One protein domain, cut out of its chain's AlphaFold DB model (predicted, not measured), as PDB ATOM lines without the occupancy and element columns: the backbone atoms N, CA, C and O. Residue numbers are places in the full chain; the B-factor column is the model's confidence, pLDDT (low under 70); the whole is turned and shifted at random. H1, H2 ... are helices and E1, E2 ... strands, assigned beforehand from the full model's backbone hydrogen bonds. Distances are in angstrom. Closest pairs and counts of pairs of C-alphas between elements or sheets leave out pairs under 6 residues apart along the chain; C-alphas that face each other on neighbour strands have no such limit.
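What this domain is: This is residues 3 to 79 of the 98 residues of an uncharacterized protein of Clostridiaceae bacterium AF29-16BH (UniProt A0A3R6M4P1). Two antiparallel hairpins, a short one of E1 and E2 and a longer one of E3 and E4, lie partly face to face with their turns at the same end. Helix H1 packs at the other end, by the start of E3, and the small helix H2 lies farther out. The printed part has 77 residues with two named helices and four named strands, in the order E1, E2, H1, H2, E3, E4, and its class is mixed, helices and strands. The strands form two antiparallel sheets, E1 - E2 and E3 - E4. The whole is only just loose, close to compact, with a radius of gyration of the C-alphas of 13.8 A, and its outline is elongated, spanning 43 by 26 by 15 A.

Where its parts are: E1 is residues 4 to 7, 10.1 A long, and begins at C-alpha 4 at (215.475, -29.943, 9.881). E2 is residues 21 to 24, 10.0 A. H1 is residues 27 to 39, 18.3 A, and begins at C-alpha 27 at (221.047, -32.372, -0.026). H2 is residues 45 to 49, 6.1 A. E3 is residues 55 to 62, 21.7 A. E4 is residues 69 to 76, 20.7 A, and ends at C-alpha 76 at (208.710, -37.947, 6.152).

How they stand to each other: E1 and E2 are a hairpin, antiparallel at 142 degrees, with N 5 and O 23 within hydrogen-bond range at 2.8 A and N 21 and O 7 at 2.9 A. E3 and E4 are a hairpin too, antiparallel at 156 degrees, with N 61 and O 70 at 2.8 A and N 57 and O 74 at 2.9 A. Between the hairpins, the closest C-alphas of E1 and E4 are those of Ile 7 and Ser 74, 7.0 A apart. E2 and E3 are near each other, with 7 pairs of C-alphas within 10 A. The closest C-alphas of H1 and E3 are those of Met 33 and Ile 55, 6.2 A apart. H1 and H2 are apart, and H2 is apart from E1, E2 and E4. In H1 and H2 every O i to N i+4 pair is within hydrogen-bond range.

The domain as a whole: The two C-alphas farthest apart are those of Gly 42 and Cys 66, at 42.8 A. The printed part runs from residue 3 to 79 and has no cut. The link from E1 to E2, residues 8 to 20, is long, and the link from E3 to E4 is short. The links E2 to H1, H1 to H2 and H2 to E3 are tight. The mean pLDDT of the printed part is 94.1, and no printed residue is under 70.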
ATOM      1  N   ARG A   3     217.795 -27.666   6.354       92.38
ATOM      2  CA  ARG A   3     216.417 -27.877   6.811       92.38
ATOM      3  C   ARG A   3     216.362 -29.081   7.748       92.38
ATOM      4  O   ARG A   3     217.000 -30.105   7.498       92.38
ATOM      5  N   PHE A   4     215.619 -28.929   8.839       96.06
ATOM      6  CA  PHE A   4     215.475 -29.943   9.881       96.06
ATOM      7  C   PHE A   4     214.061 -30.506   9.881       96.06
ATOM      8  O   PHE A   4     213.103 -29.771   9.668       96.06
ATOM      9  N   TYR A   5     213.934 -31.793  10.180       96.56
ATOM     10  CA  TYR A   5     212.667 -32.515  10.243       96.56
ATOM     11  C   TYR A   5     212.540 -33.232  11.581       96.56
ATOM     12  O   TYR A   5     213.543 -33.639  12.165       96.56
ATOM     13  N   LYS A   6     211.311 -33.394  12.071       95.75
ATOM     14  CA  LYS A   6     211.014 -34.133  13.299       95.75
ATOM     15  C   LYS A   6     210.584 -35.562  12.983       95.75
ATOM     16  O   LYS A   6     209.686 -35.770  12.175       95.75
ATOM     17  N   ILE A   7     211.173 -36.533  13.674       95.38
ATOM     18  CA  ILE A   7     210.709 -37.927  13.701       95.38
ATOM     19  C   ILE A   7     210.515 -38.373  15.148       95.38
ATOM     20  O   ILE A   7     211.216 -37.894  16.038       95.38
ATOM     21  N   ASN A   8     209.575 -39.284  15.382       94.25
ATOM     22  CA  ASN A   8     209.308 -39.860  16.702       94.25
ATOM     23  C   ASN A   8     209.030 -41.369  16.593       94.25
ATOM     24  O   ASN A   8     207.911 -41.814  16.821       94.25
ATOM     25  N   PRO A   9     210.010 -42.170  16.140       94.44
ATOM     26  CA  PRO A   9     209.884 -43.618  16.183       94.44
ATOM     27  C   PRO A   9     209.883 -44.116  17.641       94.44
ATOM     28  O   PRO A   9     210.662 -43.611  18.456       94.44
ATOM     29  N   PRO A  10     209.093 -45.150  17.974       93.88
ATOM     30  CA  PRO A  10     209.160 -45.773  19.289       93.88
ATOM     31  C   PRO A  10     210.527 -46.431  19.499       93.88
ATOM     32  O   PRO A  10     211.104 -47.033  18.586       93.88
ATOM     33  N   CYS A  11     211.048 -46.345  20.722       93.19
ATOM     34  CA  CYS A  11     212.273 -47.047  21.090       93.19
ATOM     35  C   CYS A  11     212.047 -48.570  21.002       93.19
ATOM     36  O   CYS A  11     211.110 -49.065  21.624       93.19
ATOM     37  N   PRO A  12     212.903 -49.354  20.324       93.75
ATOM     38  CA  PRO A  12     212.699 -50.800  20.200       93.75
ATOM     39  C   PRO A  12     212.910 -51.563  21.513       93.75
ATOM     40  O   PRO A  12     212.455 -52.694  21.623       93.75
ATOM     41  N   HIS A  13     213.592 -50.962  22.493       92.94
ATOM     42  CA  HIS A  13     213.820 -51.560  23.811       92.94
ATOM     43  C   HIS A  13     212.764 -51.133  24.836       92.94
ATOM     44  O   HIS A  13     212.263 -51.943  25.607       92.94
ATOM     45  N   CYS A  14     212.450 -49.837  24.878       92.56
ATOM     46  CA  CYS A  14     211.502 -49.282  25.843       92.56
ATOM     47  C   CYS A  14     210.047 -49.317  25.342       92.56
ATOM     48  O   CYS A  14     209.131 -49.133  26.130       92.56
ATOM     49  N   HIS A  15     209.840 -49.563  24.043       89.62
ATOM     50  CA  HIS A  15     208.547 -49.612  23.349       89.62
ATOM     51  C   HIS A  15     207.701 -48.334  23.445       89.62
ATOM     52  O   HIS A  15     206.523 -48.341  23.099       89.62
ATOM     53  N   GLU A  16     208.319 -47.228  23.851       88.00
ATOM     54  CA  GLU A  16     207.681 -45.932  24.043       88.00
ATOM     55  C   GLU A  16     208.291 -44.859  23.133       88.00
ATOM     56  O   GLU A  16     209.468 -44.903  22.749       88.00
ATOM     57  N   GLU A  17     207.462 -43.873  22.808       87.56
ATOM     58  CA  GLU A  17     207.836 -42.628  22.145       87.56
ATOM     59  C   GLU A  17     208.244 -41.598  23.202       87.56
ATOM     60  O   GLU A  17     207.402 -41.014  23.883       87.56
ATOM     61  N   HIS A  18     209.550 -41.393  23.382       82.31
ATOM     62  CA  HIS A  18     210.046 -40.542  24.467       82.31
ATOM     63  C   HIS A  18     210.284 -39.088  24.053       82.31
ATOM     64  O   HIS A  18     210.084 -38.185  24.863       82.31
ATOM     65  N   ILE A  19     210.756 -38.847  22.824       88.88
ATOM     66  CA  ILE A  19     211.112 -37.509  22.337       88.88
ATOM     67  C   ILE A  19     210.925 -37.391  20.826       88.88
ATOM     68  O   ILE A  19     211.084 -38.351  20.084       88.88
ATOM     69  N   TRP A  20     210.709 -36.163  20.362       92.50
ATOM     70  CA  TRP A  20     210.866 -35.820  18.953       92.50
ATOM     71  C   TRP A  20     212.344 -35.576  18.639       92.50
ATOM     72  O   TRP A  20     212.939 -34.619  19.142       92.50
ATOM     73  N   TRP A  21     212.934 -36.398  17.773       95.06
ATOM     74  CA  TRP A  21     214.284 -36.172  17.257       95.06
ATOM     75  C   TRP A  21     214.242 -35.196  16.086       95.06
ATOM     76  O   TRP A  21     213.440 -35.362  15.168       95.06
ATOM     77  N   GLN A  22     215.136 -34.206  16.093       95.25
ATOM     78  CA  GLN A  22     215.383 -33.352  14.932       95.25
ATOM     79  C   GLN A  22     216.506 -33.953  14.091       95.25
ATOM     80  O   GLN A  22     217.613 -34.169  14.583       95.25
ATOM     81  N   ILE A  23     216.220 -34.216  12.821       95.56
ATOM     82  CA  ILE A  23     217.170 -34.764  11.858       95.56
ATOM     83  C   ILE A  23     217.382 -33.766  10.728       95.56
ATOM     84  O   ILE A  23     216.443 -33.116  10.272       95.56
ATOM     85  N   GLN A  24     218.622 -33.646  10.272       95.94
ATOM     86  CA  GLN A  24     218.932 -32.916   9.052       95.94
ATOM     87  C   GLN A  24     218.869 -33.891   7.870       95.94
ATOM     88  O   GLN A  24     219.376 -35.021   7.955       95.94
ATOM     89  N   LEU A  25     218.220 -33.473   6.786       95.44
ATOM     90  CA  LEU A  25     218.291 -34.193   5.516       95.44
ATOM     91  C   LEU A  25     219.609 -33.885   4.812       95.44
ATOM     92  O   LEU A  25     220.150 -32.784   4.946       95.44
ATOM     93  N   THR A  26     220.126 -34.859   4.067       95.56
ATOM     94  CA  THR A  26     221.180 -34.597   3.083       95.56
ATOM     95  C   THR A  26     220.615 -33.768   1.933       95.56
ATOM     96  O   THR A  26     219.401 -33.717   1.734       95.56
ATOM     97  N   ASP A  27     221.487 -33.151   1.137       95.81
ATOM     98  CA  ASP A  27     221.047 -32.372  -0.026       95.81
ATOM     99  C   ASP A  27     220.248 -33.231  -1.025       95.81
ATOM    100  O   ASP A  27     219.261 -32.770  -1.592       95.81
ATOM    101  N   GLU A  28     220.603 -34.512  -1.178       95.88
ATOM    102  CA  GLU A  28     219.882 -35.461  -2.037       95.88
ATOM    103  C   GLU A  28     218.490 -35.821  -1.501       95.88
ATOM    104  O   GLU A  28     217.517 -35.867  -2.253       95.88
ATOM    105  N   GLU A  29     218.372 -36.104  -0.203       96.81
ATOM    106  CA  GLU A  29     217.076 -36.374   0.430       96.81
ATOM    107  C   GLU A  29     216.186 -35.134   0.392       96.81
ATOM    108  O   GLU A  29     214.982 -35.234   0.157       96.81
ATOM    109  N   GLN A  30     216.788 -33.963   0.583       96.69
ATOM    110  CA  GLN A  30     216.084 -32.702   0.516       96.69
ATOM    111  C   GLN A  30     215.576 -32.409  -0.899       96.69
ATOM    112  O   GLN A  30     214.432 -31.986  -1.038       96.69
ATOM    113  N   ALA A  31     216.377 -32.682  -1.932       96.50
ATOM    114  CA  ALA A  31     215.956 -32.539  -3.323       96.50
ATOM    115  C   ALA A  31     214.744 -33.429  -3.648       96.50
ATOM    116  O   ALA A  31     213.802 -32.968  -4.284       96.50
ATOM    117  N   LYS A  32     214.712 -34.669  -3.140       97.19
ATOM    118  CA  LYS A  32     213.553 -35.570  -3.291       97.19
ATOM    119  C   LYS A  32     212.312 -35.061  -2.561       97.19
ATOM    120  O   LYS A  32     211.202 -35.188  -3.067       97.19
ATOM    121  N   MET A  33     212.484 -34.491  -1.367       97.06
ATOM    122  CA  MET A  33     211.375 -33.856  -0.649       97.06
ATOM    123  C   MET A  33     210.839 -32.641  -1.418       97.06
ATOM    124  O   MET A  33     209.629 -32.436  -1.466       97.06
ATOM    125  N   ASP A  34     211.718 -31.848  -2.027       96.19
ATOM    126  CA  ASP A  34     211.319 -30.691  -2.828       96.19
ATOM    127  C   ASP A  34     210.573 -31.119  -4.096       96.19
ATOM    128  O   ASP A  34     209.517 -30.567  -4.383       96.19
ATOM    129  N   GLU A  35     211.055 -32.147  -4.798       97.31
ATOM    130  CA  GLU A  35     210.357 -32.752  -5.940       97.31
ATOM    131  C   GLU A  35     208.960 -33.247  -5.540       97.31
ATOM    132  O   GLU A  35     207.975 -32.889  -6.182       97.31
ATOM    133  N   TYR A  36     208.844 -33.968  -4.419       95.75
ATOM    134  CA  TYR A  36     207.548 -34.391  -3.885       95.75
ATOM    135  C   TYR A  36     206.606 -33.207  -3.622       95.75
ATOM    136  O   TYR A  36     205.422 -33.279  -3.953       95.75
ATOM    137  N   VAL A  37     207.100 -32.114  -3.033       94.06
ATOM    138  CA  VAL A  37     206.287 -30.911  -2.782       94.06
ATOM    139  C   VAL A  37     205.828 -30.277  -4.094       94.06
ATOM    140  O   VAL A  37     204.664 -29.896  -4.209       94.06
ATOM    141  N   GLU A  38     206.710 -30.193  -5.087       95.88
ATOM    142  CA  GLU A  38     206.403 -29.644  -6.408       95.88
ATOM    143  C   GLU A  38     205.341 -30.472  -7.148       95.88
ATOM    144  O   GLU A  38     204.363 -29.910  -7.645       95.88
ATOM    145  N   GLU A  39     205.472 -31.801  -7.159       95.50
ATOM    146  CA  GLU A  39     204.511 -32.724  -7.785       95.50
ATOM    147  C   GLU A  39     203.121 -32.678  -7.143       95.50
ATOM    148  O   GLU A  39     202.111 -32.974  -7.784       95.50
ATOM    149  N   ASN A  40     203.058 -32.324  -5.861       93.38
ATOM    150  CA  ASN A  40     201.832 -32.329  -5.077       93.38
ATOM    151  C   ASN A  40     201.257 -30.924  -4.845       93.38
ATOM    152  O   ASN A  40     200.350 -30.757  -4.023       93.38
ATOM    153  N   LYS A  41     201.726 -29.921  -5.597       91.12
ATOM    154  CA  LYS A  41     201.175 -28.562  -5.565       91.12
ATOM    155  C   LYS A  41     199.663 -28.559  -5.789       91.12
ATOM    156  O   LYS A  41     199.151 -29.143  -6.741       91.12
ATOM    157  N   GLY A  42     198.948 -27.858  -4.911       88.81
ATOM    158  CA  GLY A  42     197.492 -27.719  -4.974       88.81
ATOM    159  C   GLY A  42     196.705 -28.898  -4.394       88.81
ATOM    160  O   GLY A  42     195.476 -28.856  -4.394       88.81
ATOM    161  N   ARG A  43     197.372 -29.941  -3.883       91.00
ATOM    162  CA  ARG A  43     196.718 -30.966  -3.058       91.00
ATOM    163  C   ARG A  43     196.609 -30.473  -1.618       91.00
ATOM    164  O   ARG A  43     197.537 -29.859  -1.110       91.00
ATOM    165  N   SER A  44     195.498 -30.793  -0.957       90.12
ATOM    166  CA  SER A  44     195.304 -30.439   0.451       90.12
ATOM    167  C   SER A  44     196.249 -31.221   1.365       90.12
ATOM    168  O   SER A  44     196.528 -32.401   1.124       90.12
ATOM    169  N   SER A  45     196.679 -30.602   2.465       87.31
ATOM    170  CA  SER A  45     197.632 -31.199   3.415       87.31
ATOM    171  C   SER A  45     197.114 -32.514   4.000       87.31
ATOM    172  O   SER A  45     197.856 -33.488   4.089       87.31
ATOM    173  N   ILE A  46     195.807 -32.620   4.280       89.19
ATOM    174  CA  ILE A  46     195.196 -33.876   4.749       89.19
ATOM    175  C   ILE A  46     195.308 -35.011   3.718       89.19
ATOM    176  O   ILE A  46     195.523 -36.165   4.089       89.19
ATOM    177  N   SER A  47     195.206 -34.706   2.418       91.38
ATOM    178  CA  SER A  47     195.379 -35.705   1.357       91.38
ATOM    179  C   SER A  47     196.822 -36.207   1.285       91.38
ATOM    180  O   SER A  47     197.047 -37.382   0.995       91.38
ATOM    181  N   LEU A  48     197.789 -35.329   1.556       92.56
ATOM    182  CA  LEU A  48     199.210 -35.669   1.576       92.56
ATOM    183  C   LEU A  48     199.581 -36.474   2.819       92.56
ATOM    184  O   LEU A  48     200.237 -37.507   2.691       92.56
ATOM    185  N   LEU A  49     199.081 -36.069   3.989       89.88
ATOM    186  CA  LEU A  49     199.301 -36.754   5.260       89.88
ATOM    187  C   LEU A  49     198.780 -38.199   5.246       89.88
ATOM    188  O   LEU A  49     199.459 -39.106   5.717       89.88
ATOM    189  N   LEU A  50     197.592 -38.426   4.676       92.00
ATOM    190  CA  LEU A  50     197.011 -39.768   4.528       92.00
ATOM    191  C   LEU A  50     197.619 -40.565   3.359       92.00
ATOM    192  O   LEU A  50     197.338 -41.755   3.200       92.00
ATOM    193  N   GLY A  51     198.411 -39.906   2.512       92.31
ATOM    194  CA  GLY A  51     199.087 -40.496   1.367       92.31
ATOM    195  C   GLY A  51     200.415 -41.163   1.723       92.31
ATOM    196  O   GLY A  51     200.755 -41.408   2.879       92.31
ATOM    197  N   LYS A  52     201.202 -41.466   0.684       94.38
ATOM    198  CA  LYS A  52     202.577 -41.940   0.872       94.38
ATOM    199  C   LYS A  52     203.458 -40.791   1.388       94.38
ATOM    200  O   LYS A  52     203.265 -39.659   0.934       94.38
ATOM    201  N   PRO A  53     204.435 -41.081   2.266       96.00
ATOM    202  CA  PRO A  53     205.427 -40.092   2.664       96.00
ATOM    203  C   PRO A  53     206.223 -39.629   1.443       96.00
ATOM    204  O   PRO A  53     206.446 -40.413   0.516       96.00
ATOM    205  N   GLY A  54     206.671 -38.374   1.461       95.69
ATOM    206  CA  GLY A  54     207.464 -37.803   0.376       95.69
ATOM    207  C   GLY A  54     208.818 -38.482   0.231       95.69
ATOM    208  O   GLY A  54     209.248 -38.792  -0.876       95.69
ATOM    209  N   ILE A  55     209.452 -38.811   1.357       97.19
ATOM    210  CA  ILE A  55     210.664 -39.631   1.383       97.19
ATOM    211  C   ILE A  55     210.642 -40.591   2.568       97.19
ATOM    212  O   ILE A  55     209.928 -40.390   3.549       97.19
ATOM    213  N   ILE A  56     211.468 -41.631   2.499       97.12
ATOM    214  CA  ILE A  56     211.761 -42.503   3.636       97.12
ATOM    215  C   ILE A  56     213.242 -42.365   3.947       97.12
ATOM    216  O   ILE A  56     214.076 -42.566   3.065       97.12
ATOM    217  N   VAL A  57     213.556 -42.059   5.199       96.69
ATOM    218  CA  VAL A  57     214.930 -41.902   5.676       96.69
ATOM    219  C   VAL A  57     215.264 -42.969   6.703       96.69
ATOM    220  O   VAL A  57     214.391 -43.434   7.441       96.69
ATOM    221  N   THR A  58     216.543 -43.321   6.772       97.25
ATOM    222  CA  THR A  58     217.091 -44.151   7.845       97.25
ATOM    223  C   THR A  58     218.050 -43.306   8.669       97.25
ATOM    224  O   THR A  58     218.921 -42.630   8.113       97.25
ATOM    225  N   ARG A  59     217.880 -43.309   9.992       96.62
ATOM    226  CA  ARG A  59     218.734 -42.569  10.928       96.62
ATOM    227  C   ARG A  59     219.097 -43.416  12.131       96.62
ATOM    228  O   ARG A  59     218.258 -44.122  12.677       96.62
ATOM    229  N   LYS A  60     220.348 -43.289  12.566       96.75
ATOM    230  CA  LYS A  60     220.823 -43.849  13.829       96.75
ATOM    231  C   LYS A  60     220.455 -42.898  14.963       96.75
ATOM    232  O   LYS A  60     220.902 -41.753  14.973       96.75
ATOM    233  N   LEU A  61     219.636 -43.371  15.892       95.31
ATOM    234  CA  LEU A  61     219.105 -42.613  17.018       95.31
ATOM    235  C   LEU A  61     219.591 -43.209  18.335       95.31
ATOM    236  O   LEU A  61     219.975 -44.374  18.407       95.31
ATOM    237  N   LYS A  62     219.553 -42.394  19.388       94.88
ATOM    238  CA  LYS A  62     219.789 -42.832  20.762       94.88
ATOM    239  C   LYS A  62     218.575 -42.478  21.609       94.88
ATOM    240  O   LYS A  62     218.162 -41.316  21.634       94.88
ATOM    241  N   CYS A  63     218.025 -43.469  22.301       93.94
ATOM    242  CA  CYS A  63     216.955 -43.265  23.264       93.94
ATOM    243  C   CYS A  63     217.469 -42.430  24.446       93.94
ATOM    244  O   CYS A  63     218.480 -42.772  25.060       93.94
ATOM    245  N   CYS A  64     216.770 -41.344  24.784       92.25
ATOM    246  CA  CYS A  64     217.126 -40.497  25.923       92.25
ATOM    247  C   CYS A  64     216.811 -41.142  27.280       92.25
ATOM    248  O   CYS A  64     217.386 -40.729  28.281       92.25
ATOM    249  N   TYR A  65     215.914 -42.133  27.310       93.00
ATOM    250  CA  TYR A  65     215.489 -42.808  28.533       93.00
ATOM    251  C   TYR A  65     216.363 -44.032  28.846       93.00
ATOM    252  O   TYR A  65     217.131 -44.006  29.801       93.00
ATOM    253  N   CYS A  66     216.323 -45.081  28.013       94.00
ATOM    254  CA  CYS A  66     217.113 -46.303  28.234       94.00
ATOM    255  C   CYS A  66     218.524 -46.290  27.625       94.00
ATOM    256  O   CYS A  66     219.296 -47.212  27.866       94.00
ATOM    257  N   GLY A  67     218.888 -45.280  26.831       94.00
ATOM    258  CA  GLY A  67     220.229 -45.175  26.243       94.00
ATOM    259  C   GLY A  67     220.493 -46.064  25.022       94.00
ATOM    260  O   GLY A  67     221.560 -45.920  24.421       94.00
ATOM    261  N   GLU A  68     219.539 -46.920  24.638       95.31
ATOM    262  CA  GLU A  68     219.626 -47.809  23.472       95.31
ATOM    263  C   GLU A  68     219.909 -47.027  22.184       95.31
ATOM    264  O   GLU A  68     219.312 -45.971  21.943       95.31
ATOM    265  N   VAL A  69     220.810 -47.551  21.352       96.38
ATOM    266  CA  VAL A  69     221.182 -46.957  20.065       96.38
ATOM    267  C   VAL A  69     220.656 -47.839  18.945       96.38
ATOM    268  O   VAL A  69     221.104 -48.967  18.784       96.38
ATOM    269  N   PHE A  70     219.752 -47.304  18.134       94.88
ATOM    270  CA  PHE A  70     219.028 -48.079  17.131       94.88
ATOM    271  C   PHE A  70     218.926 -47.337  15.801       94.88
ATOM    272  O   PHE A  70     219.041 -46.112  15.737       94.88
ATOM    273  N   GLU A  71     218.713 -48.086  14.721       96.50
ATOM    274  CA  GLU A  71     218.385 -47.519  13.417       96.50
ATOM    275  C   GLU A  71     216.871 -47.430  13.258       96.50
ATOM    276  O   GLU A  71     216.153 -48.419  13.395       96.50
ATOM    277  N   ALA A  72     216.385 -46.231  12.961       95.12
ATOM    278  CA  ALA A  72     214.986 -45.972  12.693       95.12
ATOM    279  C   ALA A  72     214.784 -45.673  11.212       95.12
ATOM    280  O   ALA A  72     215.465 -44.816  10.643       95.12
ATOM    281  N   ARG A  73     213.813 -46.360  10.610       96.31
ATOM    282  CA  ARG A  73     213.308 -46.067   9.269       96.31
ATOM    283  C   ARG A  73     212.001 -45.295   9.406       96.31
ATOM    284  O   ARG A  73     211.031 -45.834   9.931       96.31
ATOM    285  N   SER A  74     211.967 -44.058   8.923       95.50
ATOM    286  CA  SER A  74     210.817 -43.165   9.094       95.50
ATOM    287  C   SER A  74     210.411 -42.534   7.768       95.50
ATOM    288  O   SER A  74     211.255 -42.053   7.013       95.50
ATOM    289  N   GLY A  75     209.108 -42.554   7.486       96.50
ATOM    290  CA  GLY A  75     208.520 -41.746   6.423       96.50
ATOM    291  C   GLY A  75     208.462 -40.287   6.857       96.50
ATOM    292  O   GLY A  75     208.139 -40.006   8.010       96.50
ATOM    293  N   LEU A  76     208.792 -39.383   5.944       96.81
ATOM    294  CA  LEU A  76     208.710 -37.947   6.152       96.81
ATOM    295  C   LEU A  76     207.725 -37.326   5.175       96.81
ATOM    296  O   LEU A  76     207.740 -37.616   3.978       96.81
ATOM    297  N   TRP A  77     206.930 -36.413   5.706       95.56
ATOM    298  CA  TRP A  77     206.123 -35.452   4.975       95.56
ATOM    299  C   TRP A  77     206.720 -34.061   5.157       95.56
ATOM    300  O   TRP A  77     207.495 -33.811   6.086       95.56
ATOM    301  N   LYS A  78     206.327 -33.128   4.287       93.94
ATOM    302  CA  LYS A  78     206.719 -31.722   4.416       93.94
ATOM    303  C   LYS A  78     206.298 -31.131   5.769       93.94
ATOM    304  O   LYS A  78     207.079 -30.400   6.368       93.94
ATOM    305  N   ASP A  79     205.153 -31.563   6.298       92.06
ATOM    306  CA  ASP A  79     204.637 -31.195   7.626       92.06
ATOM    307  C   ASP A  79     205.571 -31.550   8.791       92.06
ATOM    308  O   ASP A  79     205.450 -30.996   9.882       92.06
TER     309      ASP A  79